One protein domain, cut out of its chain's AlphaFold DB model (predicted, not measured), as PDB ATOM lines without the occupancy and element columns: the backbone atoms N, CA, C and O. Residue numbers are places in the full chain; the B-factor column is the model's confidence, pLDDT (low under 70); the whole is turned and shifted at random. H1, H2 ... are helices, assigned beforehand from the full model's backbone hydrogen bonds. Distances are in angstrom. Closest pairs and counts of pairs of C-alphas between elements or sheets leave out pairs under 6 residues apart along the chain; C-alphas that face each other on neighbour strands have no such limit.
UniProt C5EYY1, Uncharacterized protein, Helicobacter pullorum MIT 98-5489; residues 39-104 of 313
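Overview. This is residues 39 to 104 of the 313 residues of an uncharacterized protein of Helicobacter pullorum MIT 98-5489 (UniProt C5EYY1). What shows first? There is little regular structure: H1 and H2 lie side by side at one end, loops make the other, and residues 95 to 104 fold back past H2. What is printed? The printed part has 66 residues, 22 of them in two named helices, H1 then H2, with no named strand; the class is all helix. How large is it? It is only just compact, close to loose, with a radius of gyration of the C-alphas of 12.5 A, and spans 36 by 24 by 13 A.

Arrangement. How do the helices stand? H1, residues 50 to 58, and H2, residues 63 to 75, are close but not clearly touching; their closest C-alphas, of Leu 57 and Lys 66, are 6.2 A apart. They run opposite ways at a shallow tilt of 23 degrees. Their backbones? Every O i to N i+4 pair is within hydrogen-bond range in both.

Along the chain. Where does H1 begin? C-alpha 50 is at (108.295, 157.774, 135.721); H1 measures 12.3 A from first to last C-alpha. Where does H2 end? C-alpha 75 is at (117.680, 151.802, 126.485); H2 measures 16.2 A likewise.

Size, cuts and confidence. Any cut? The printed part has no cut. Low confidence? Residues 39 to 41 are under pLDDT 70.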
ATOM      1  N   LYS A  39     126.414 170.351 131.430       58.09
ATOM      2  CA  LYS A  39     125.270 171.140 130.975       58.09
ATOM      3  C   LYS A  39     123.967 170.508 131.493       58.09
ATOM      4  O   LYS A  39     123.462 169.540 130.922       58.09
ATOM      5  N   TYR A  40     123.418 171.035 132.589       62.69
ATOM      6  CA  TYR A  40     122.115 170.630 133.144       62.69
ATOM      7  C   TYR A  40     120.954 171.296 132.395       62.69
ATOM      8  O   TYR A  40     120.130 171.996 132.976       62.69
ATOM      9  N   THR A  41     120.895 171.111 131.078       66.69
ATOM     10  CA  THR A  41     119.762 171.583 130.278       66.69
ATOM     11  C   THR A  41     118.614 170.589 130.368       66.69
ATOM     12  O   THR A  41     118.791 169.406 130.073       66.69
ATOM     13  N   TYR A  42     117.445 171.077 130.775       72.88
ATOM     14  CA  TYR A  42     116.189 170.344 130.694       72.88
ATOM     15  C   TYR A  42     115.674 170.370 129.252       72.88
ATOM     16  O   TYR A  42     115.388 171.441 128.720       72.88
ATOM     17  N   ASP A  43     115.545 169.199 128.628       76.19
ATOM     18  CA  ASP A  43     114.880 169.051 127.333       76.19
ATOM     19  C   ASP A  43     113.531 168.353 127.523       76.19
ATOM     20  O   ASP A  43     113.449 167.141 127.745       76.19
ATOM     21  N   LYS A  44     112.454 169.137 127.415       76.69
ATOM     22  CA  LYS A  44     111.075 168.655 127.544       76.69
ATOM     23  C   LYS A  44     110.728 167.590 126.499       76.69
ATOM     24  O   LYS A  44     109.900 166.728 126.772       76.69
ATOM     25  N   SER A  45     111.353 167.629 125.321       78.00
ATOM     26  CA  SER A  45     111.072 166.690 124.229       78.00
ATOM     27  C   SER A  45     111.692 165.308 124.437       78.00
ATOM     28  O   SER A  45     111.313 164.369 123.746       78.00
ATOM     29  N   GLN A  46     112.625 165.182 125.384       78.25
ATOM     30  CA  GLN A  46     113.388 163.958 125.647       78.25
ATOM     31  C   GLN A  46     113.210 163.432 127.078       78.25
ATOM     32  O   GLN A  46     113.780 162.395 127.431       78.25
ATOM     33  N   PHE A  47     112.437 164.147 127.898       86.25
ATOM     34  CA  PHE A  47     112.158 163.799 129.282       86.25
ATOM     35  C   PHE A  47     111.278 162.551 129.385       86.25
ATOM     36  O   PHE A  47     110.258 162.424 128.712       86.25
ATOM     37  N   LEU A  48     111.659 161.639 130.271       88.12
ATOM     38  CA  LEU A  48     110.967 160.391 130.540       88.12
ATOM     39  C   LEU A  48     110.325 160.463 131.927       88.12
ATOM     40  O   LEU A  48     110.998 160.280 132.941       88.12
ATOM     41  N   SER A  49     109.016 160.723 131.972       88.06
ATOM     42  CA  SER A  49     108.259 160.747 133.230       88.06
ATOM     43  C   SER A  49     108.093 159.329 133.799       88.06
ATOM     44  O   SER A  49     107.492 158.489 133.121       88.06
ATOM     45  N   PRO A  50     108.541 159.049 135.042       89.94
ATOM     46  CA  PRO A  50     108.295 157.774 135.721       89.94
ATOM     47  C   PRO A  50     106.821 157.353 135.724       89.94
ATOM     48  O   PRO A  50     106.513 156.218 135.380       89.94
ATOM     49  N   LYS A  51     105.903 158.290 135.989       89.50
ATOM     50  CA  LYS A  51     104.458 158.023 136.016       89.50
ATOM     51  C   LYS A  51     103.926 157.581 134.647       89.50
ATOM     52  O   LYS A  51     103.101 156.677 134.553       89.50
ATOM     53  N   ALA A  52     104.410 158.206 133.572       90.12
ATOM     54  CA  ALA A  52     104.007 157.850 132.214       90.12
ATOM     55  C   ALA A  52     104.617 156.510 131.760       90.12
ATOM     56  O   ALA A  52     103.975 155.770 131.015       90.12
ATOM     57  N   ILE A  53     105.827 156.177 132.229       92.00
ATOM     58  CA  ILE A  53     106.456 154.866 132.015       92.00
ATOM     59  C   ILE A  53     105.632 153.765 132.688       92.00
ATOM     60  O   ILE A  53     105.311 152.780 132.031       92.00
ATOM     61  N   GLU A  54     105.276 153.937 133.963       92.06
ATOM     62  CA  GLU A  54     104.479 152.968 134.728       92.06
ATOM     63  C   GLU A  54     103.120 152.735 134.072       92.06
ATOM     64  O   GLU A  54     102.798 151.608 133.707       92.06
ATOM     65  N   SER A  55     102.387 153.812 133.774       92.75
ATOM     66  CA  SER A  55     101.096 153.713 133.086       92.75
ATOM     67  C   SER A  55     101.203 152.993 131.735       92.75
ATOM     68  O   SER A  55     100.320 152.214 131.370       92.75
ATOM     69  N   LYS A  56     102.298 153.207 130.990       93.06
ATOM     70  CA  LYS A  56     102.522 152.505 129.725       93.06
ATOM     71  C   LYS A  56     102.853 151.029 129.943       93.06
ATOM     72  O   LYS A  56     102.327 150.203 129.205       93.06
ATOM     73  N   LEU A  57     103.670 150.690 130.936       93.94
ATOM     74  CA  LEU A  57     104.005 149.305 131.280       93.94
ATOM     75  C   LEU A  57     102.799 148.508 131.771       93.94
ATOM     76  O   LEU A  57     102.684 147.330 131.427       93.94
ATOM     77  N   ASP A  58     101.901 149.147 132.514       94.00
ATOM     78  CA  ASP A  58     100.659 148.540 132.997       94.00
ATOM     79  C   ASP A  58      99.662 148.297 131.861       94.00
ATOM     80  O   ASP A  58      98.899 147.337 131.900       94.00
ATOM     81  N   SER A  59      99.705 149.118 130.805       94.56
ATOM     82  CA  SER A  59      98.875 148.916 129.609       94.56
ATOM     83  C   SER A  59      99.310 147.735 128.727       94.56
ATOM     84  O   SER A  59      98.559 147.343 127.835       94.56
ATOM     85  N   LEU A  60     100.516 147.187 128.932       95.38
ATOM     86  CA  LEU A  60     101.079 146.096 128.127       95.38
ATOM     87  C   LEU A  60     100.918 144.756 128.852       95.38
ATOM     88  O   LEU A  60     101.279 144.622 130.024       95.38
ATOM     89  N   ASN A  61     100.435 143.733 128.145       91.12
ATOM     90  CA  ASN A  61     100.106 142.441 128.756       91.12
ATOM     91  C   ASN A  61     101.215 141.402 128.581       91.12
ATOM     92  O   ASN A  61     101.433 140.574 129.467       91.12
ATOM     93  N   THR A  62     101.940 141.436 127.461       94.38
ATOM     94  CA  THR A  62     102.972 140.433 127.179       94.38
ATOM     95  C   THR A  62     104.353 140.904 127.634       94.38
ATOM     96  O   THR A  62     104.709 142.080 127.539       94.38
ATOM     97  N   ALA A  63     105.174 139.973 128.131       90.19
ATOM     98  CA  ALA A  63     106.556 140.271 128.516       90.19
ATOM     99  C   ALA A  63     107.392 140.767 127.321       90.19
ATOM    100  O   ALA A  63     108.273 141.608 127.486       90.19
ATOM    101  N   TYR A  64     107.072 140.281 126.118       90.38
ATOM    102  CA  TYR A  64     107.705 140.699 124.874       90.38
ATOM    103  C   TYR A  64     107.439 142.177 124.562       90.38
ATOM    104  O   TYR A  64     108.382 142.928 124.335       90.38
ATOM    105  N   GLU A  65     106.182 142.627 124.642       91.81
ATOM    106  CA  GLU A  65     105.824 144.039 124.441       91.81
ATOM    107  C   GLU A  65     106.492 144.959 125.466       91.81
ATOM    108  O   GLU A  65     106.966 146.044 125.124       91.81
ATOM    109  N   LYS A  66     106.557 144.526 126.734       94.69
ATOM    110  CA  LYS A  66     107.247 145.282 127.789       94.69
ATOM    111  C   LYS A  66     108.735 145.419 127.485       94.69
ATOM    112  O   LYS A  66     109.293 146.498 127.671       94.69
ATOM    113  N   LEU A  67     109.367 144.350 126.997       93.06
ATOM    114  CA  LEU A  67     110.774 144.354 126.610       93.06
ATOM    115  C   LEU A  67     111.033 145.250 125.389       93.06
ATOM    116  O   LEU A  67     111.979 146.037 125.419       93.06
ATOM    117  N   GLU A  68     110.179 145.175 124.363       92.38
ATOM    118  CA  GLU A  68     110.225 146.058 123.187       92.38
ATOM    119  C   GLU A  68     110.163 147.527 123.625       92.38
ATOM    120  O   GLU A  68     111.039 148.325 123.283       92.38
ATOM    121  N   PHE A  69     109.195 147.868 124.481       93.75
ATOM    122  CA  PHE A  69     109.050 149.215 125.028       93.75
ATOM    123  C   PHE A  69     110.275 149.671 125.837       93.75
ATOM    124  O   PHE A  69     110.769 150.779 125.623       93.75
ATOM    125  N   LEU A  70     110.790 148.832 126.742       92.69
ATOM    126  CA  LEU A  70     111.985 149.141 127.537       92.69
ATOM    127  C   LEU A  70     113.189 149.441 126.641       92.69
ATOM    128  O   LEU A  70     113.932 150.396 126.881       92.69
ATOM    129  N   TYR A  71     113.392 148.632 125.608       92.12
ATOM    130  CA  TYR A  71     114.529 148.798 124.719       92.12
ATOM    131  C   TYR A  71     114.421 150.082 123.883       92.12
ATOM    132  O   TYR A  71     115.370 150.870 123.817       92.12
ATOM    133  N   ASP A  72     113.256 150.329 123.290       91.00
ATOM    134  CA  ASP A  72     113.047 151.468 122.399       91.00
ATOM    135  C   ASP A  72     112.988 152.801 123.159       91.00
ATOM    136  O   ASP A  72     113.654 153.765 122.778       91.00
ATOM    137  N   ALA A  73     112.240 152.861 124.263       89.06
ATOM    138  CA  ALA A  73     112.009 154.106 124.994       89.06
ATOM    139  C   ALA A  73     113.100 154.418 126.034       89.06
ATOM    140  O   ALA A  73     113.452 155.585 126.218       89.06
ATOM    141  N   LEU A  74     113.647 153.403 126.721       89.88
ATOM    142  CA  LEU A  74     114.581 153.604 127.843       89.88
ATOM    143  C   LEU A  74     116.031 153.303 127.474       89.88
ATOM    144  O   LEU A  74     116.922 154.085 127.813       89.88
ATOM    145  N   TYR A  75     116.303 152.181 126.811       88.56
ATOM    146  CA  TYR A  75     117.680 151.802 126.485       88.56
ATOM    147  C   TYR A  75     118.254 152.672 125.360       88.56
ATOM    148  O   TYR A  75     119.375 153.173 125.465       88.56
ATOM    149  N   CYS A  76     117.466 152.913 124.310       85.00
ATOM    150  CA  CYS A  76     117.898 153.690 123.150       85.00
ATOM    151  C   CYS A  76     117.949 155.212 123.395       85.00
ATOM    152  O   CYS A  76     118.665 155.912 122.675       85.00
ATOM    153  N   ASN A  77     117.268 155.740 124.418       84.19
ATOM    154  CA  ASN A  77     117.315 157.164 124.768       84.19
ATOM    155  C   ASN A  77     118.608 157.502 125.534       84.19
ATOM    156  O   ASN A  77     118.689 157.294 126.735       84.19
ATOM    157  N   LYS A  78     119.629 158.058 124.878       82.31
ATOM    158  CA  LYS A  78     120.924 158.377 125.519       82.31
ATOM    159  C   LYS A  78     121.012 159.796 126.099       82.31
ATOM    160  O   LYS A  78     122.110 160.253 126.416       82.31
ATOM    161  N   ASN A  79     119.892 160.505 126.235       80.94
ATOM    162  CA  ASN A  79     119.916 161.903 126.650       80.94
ATOM    163  C   ASN A  79     120.296 162.060 128.130       80.94
ATOM    164  O   ASN A  79     119.848 161.311 129.005       80.94
ATOM    165  N   LYS A  80     121.135 163.065 128.412       76.06
ATOM    166  CA  LYS A  80     121.477 163.470 129.782       76.06
ATOM    167  C   LYS A  80     120.208 163.972 130.485       76.06
ATOM    168  O   LYS A  80     119.341 164.559 129.850       76.06
ATOM    169  N   ASN A  81     120.101 163.750 131.797       78.88
ATOM    170  CA  ASN A  81     118.988 164.241 132.626       78.88
ATOM    171  C   ASN A  81     117.583 163.760 132.205       78.88
ATOM    172  O   ASN A  81     116.587 164.353 132.609       78.88
ATOM    173  N   ARG A  82     117.483 162.647 131.464       81.56
ATOM    174  CA  ARG A  82     116.216 162.073 130.974       81.56
ATOM    175  C   ARG A  82     115.182 161.724 132.060       81.56
ATOM    176  O   ARG A  82     114.032 161.513 131.721       81.56
ATOM    177  N   PHE A  83     115.559 161.698 133.342       85.00
ATOM    178  CA  PHE A  83     114.652 161.473 134.483       85.00
ATOM    179  C   PHE A  83     114.617 162.642 135.486       85.00
ATOM    180  O   PHE A  83     114.031 162.518 136.559       85.00
ATOM    181  N   ALA A  84     115.283 163.762 135.193       82.19
ATOM    182  CA  ALA A  84     115.429 164.856 136.147       82.19
ATOM    183  C   ALA A  84     114.209 165.788 136.130       82.19
ATOM    184  O   ALA A  84     113.917 166.423 135.116       82.19
ATOM    185  N   TYR A  85     113.525 165.899 137.267       80.44
ATOM    186  CA  TYR A  85     112.488 166.905 137.479       80.44
ATOM    187  C   TYR A  85     113.119 168.251 137.849       80.44
ATOM    188  O   TYR A  85     113.945 168.331 138.758       80.44
ATOM    189  N   PHE A  86     112.701 169.313 137.164       79.19
ATOM    190  CA  PHE A  86     113.083 170.695 137.464       79.19
ATOM    191  C   PHE A  86     111.912 171.431 138.124       79.19
ATOM    192  O   PHE A  86     110.771 170.991 138.013       79.19
ATOM    193  N   LYS A  87     112.183 172.550 138.813       77.06
ATOM    194  CA  LYS A  87     111.162 173.303 139.572       77.06
ATOM    195  C   LYS A  87     109.957 173.729 138.719       77.06
ATOM    196  O   LYS A  87     108.848 173.768 139.236       77.06
ATOM    197  N   ASP A  88     110.172 173.946 137.424       73.69
ATOM    198  CA  ASP A  88     109.144 174.403 136.478       73.69
ATOM    199  C   ASP A  88     108.494 173.246 135.682       73.69
ATOM    200  O   ASP A  88     107.778 173.461 134.703       73.69
ATOM    201  N   CYS A  89     108.768 171.993 136.064       71.12
ATOM    202  CA  CYS A  89     108.317 170.791 135.367       71.12
ATOM    203  C   CYS A  89     106.926 170.356 135.857       71.12
ATOM    204  O   CYS A  89     106.712 170.159 137.052       71.12
ATOM    205  N   GLN A  90     105.975 170.167 134.938       78.06
ATOM    206  CA  GLN A  90     104.658 169.605 135.266       78.06
ATOM    207  C   GLN A  90     104.782 168.112 135.621       78.06
ATOM    208  O   GLN A  90     105.634 167.412 135.084       78.06
ATOM    209  N   TYR A  91     103.928 167.606 136.515       74.00
ATOM    210  CA  TYR A  91     103.994 166.202 136.946       74.00
ATOM    211  C   TYR A  91     103.453 165.228 135.879       74.00
ATOM    212  O   TYR A  91     103.987 164.135 135.688       74.00
ATOM    213  N   ASP A  92     102.434 165.653 135.129       79.94
ATOM    214  CA  ASP A  92     101.769 164.846 134.104       79.94
ATOM    215  C   ASP A  92     102.339 165.138 132.708       79.94
ATOM    216  O   ASP A  92     101.730 165.820 131.885       79.94
ATOM    217  N   ILE A  93     103.547 164.632 132.444       83.50
ATOM    218  CA  ILE A  93     104.211 164.765 131.138       83.50
ATOM    219  C   ILE A  93     104.058 163.462 130.343       83.50
ATOM    220  O   ILE A  93     104.473 162.409 130.837       83.50
ATOM    221  N   PRO A  94     103.496 163.506 129.117       86.31
ATOM    222  CA  PRO A  94     103.388 162.328 128.265       86.31
ATOM    223  C   PRO A  94     104.764 161.860 127.779       86.31
ATOM    224  O   PRO A  94     105.713 162.639 127.699       86.31
ATOM    225  N   LEU A  95     104.862 160.579 127.414       87.69
ATOM    226  CA  LEU A  95     106.101 160.019 126.881       87.69
ATOM    227  C   LEU A  95     106.489 160.681 125.546       87.69
ATOM    228  O   LEU A  95     105.618 160.917 124.700       87.69
ATOM    229  N   PRO A  96     107.788 160.944 125.326       87.12
ATOM    230  CA  PRO A  96     108.280 161.475 124.067       87.12
ATOM    231  C   PRO A  96     108.146 160.433 122.953       87.12
ATOM    232  O   PRO A  96     108.027 159.234 123.205       87.12
ATOM    233  N   LYS A  97     108.176 160.884 121.697       86.81
ATOM    234  CA  LYS A  97     108.177 159.968 120.549       86.81
ATOM    235  C   LYS A  97     109.533 159.265 120.464       86.81
ATOM    236  O   LYS A  97     110.568 159.916 120.561       86.81
ATOM    237  N   TYR A  98     109.513 157.956 120.247       86.31
ATOM    238  CA  TYR A  98     110.707 157.131 120.087       86.31
ATOM    239  C   TYR A  98     110.574 156.226 118.862       86.31
ATOM    240  O   TYR A  98     109.472 155.850 118.453       86.31
ATOM    241  N   GLU A  99     111.713 155.897 118.263       86.69
ATOM    242  CA  GLU A  99     111.791 154.996 117.117       86.69
ATOM    243  C   GLU A  99     111.819 153.540 117.578       86.69
ATOM    244  O   GLU A  99     112.476 153.203 118.563       86.69
ATOM    245  N   LYS A 100     111.143 152.663 116.829       88.69
ATOM    246  CA  LYS A 100     111.149 151.226 117.104       88.69
ATOM    247  C   LYS A 100     112.414 150.583 116.552       88.69
ATOM    248  O   LYS A 100     112.513 150.345 115.347       88.69
ATOM    249  N   ARG A 101     113.384 150.307 117.420       87.38
ATOM    250  CA  ARG A 101     114.700 149.741 117.077       87.38
ATOM    251  C   ARG A 101     114.873 148.314 117.587       87.38
ATOM    252  O   ARG A 101     115.831 147.659 117.189       87.38
ATOM    253  N   PHE A 102     113.952 147.813 118.408       87.62
ATOM    254  CA  PHE A 102     113.978 146.456 118.951       87.62
ATOM    255  C   PHE A 102     114.063 145.378 117.865       87.62
ATOM    256  O   PHE A 102     114.776 144.394 118.022       87.62
ATOM    257  N   LYS A 103     113.427 145.613 116.709       84.62
ATOM    258  CA  LYS A 103     113.479 144.717 115.540       84.62
ATOM    259  C   LYS A 103     114.887 144.505 114.975       84.62
ATOM    260  O   LYS A 103     115.098 143.547 114.243       84.62
ATOM    261  N   ASN A 104     115.834 145.383 115.302       85.88
ATOM    262  CA  ASN A 104     117.214 145.283 114.834       85.88
ATOM    263  C   ASN A 104     118.065 144.347 115.713       85.88
ATOM    264  O   ASN A 104     119.246 144.155 115.428       85.88
TER     265      ASN A 104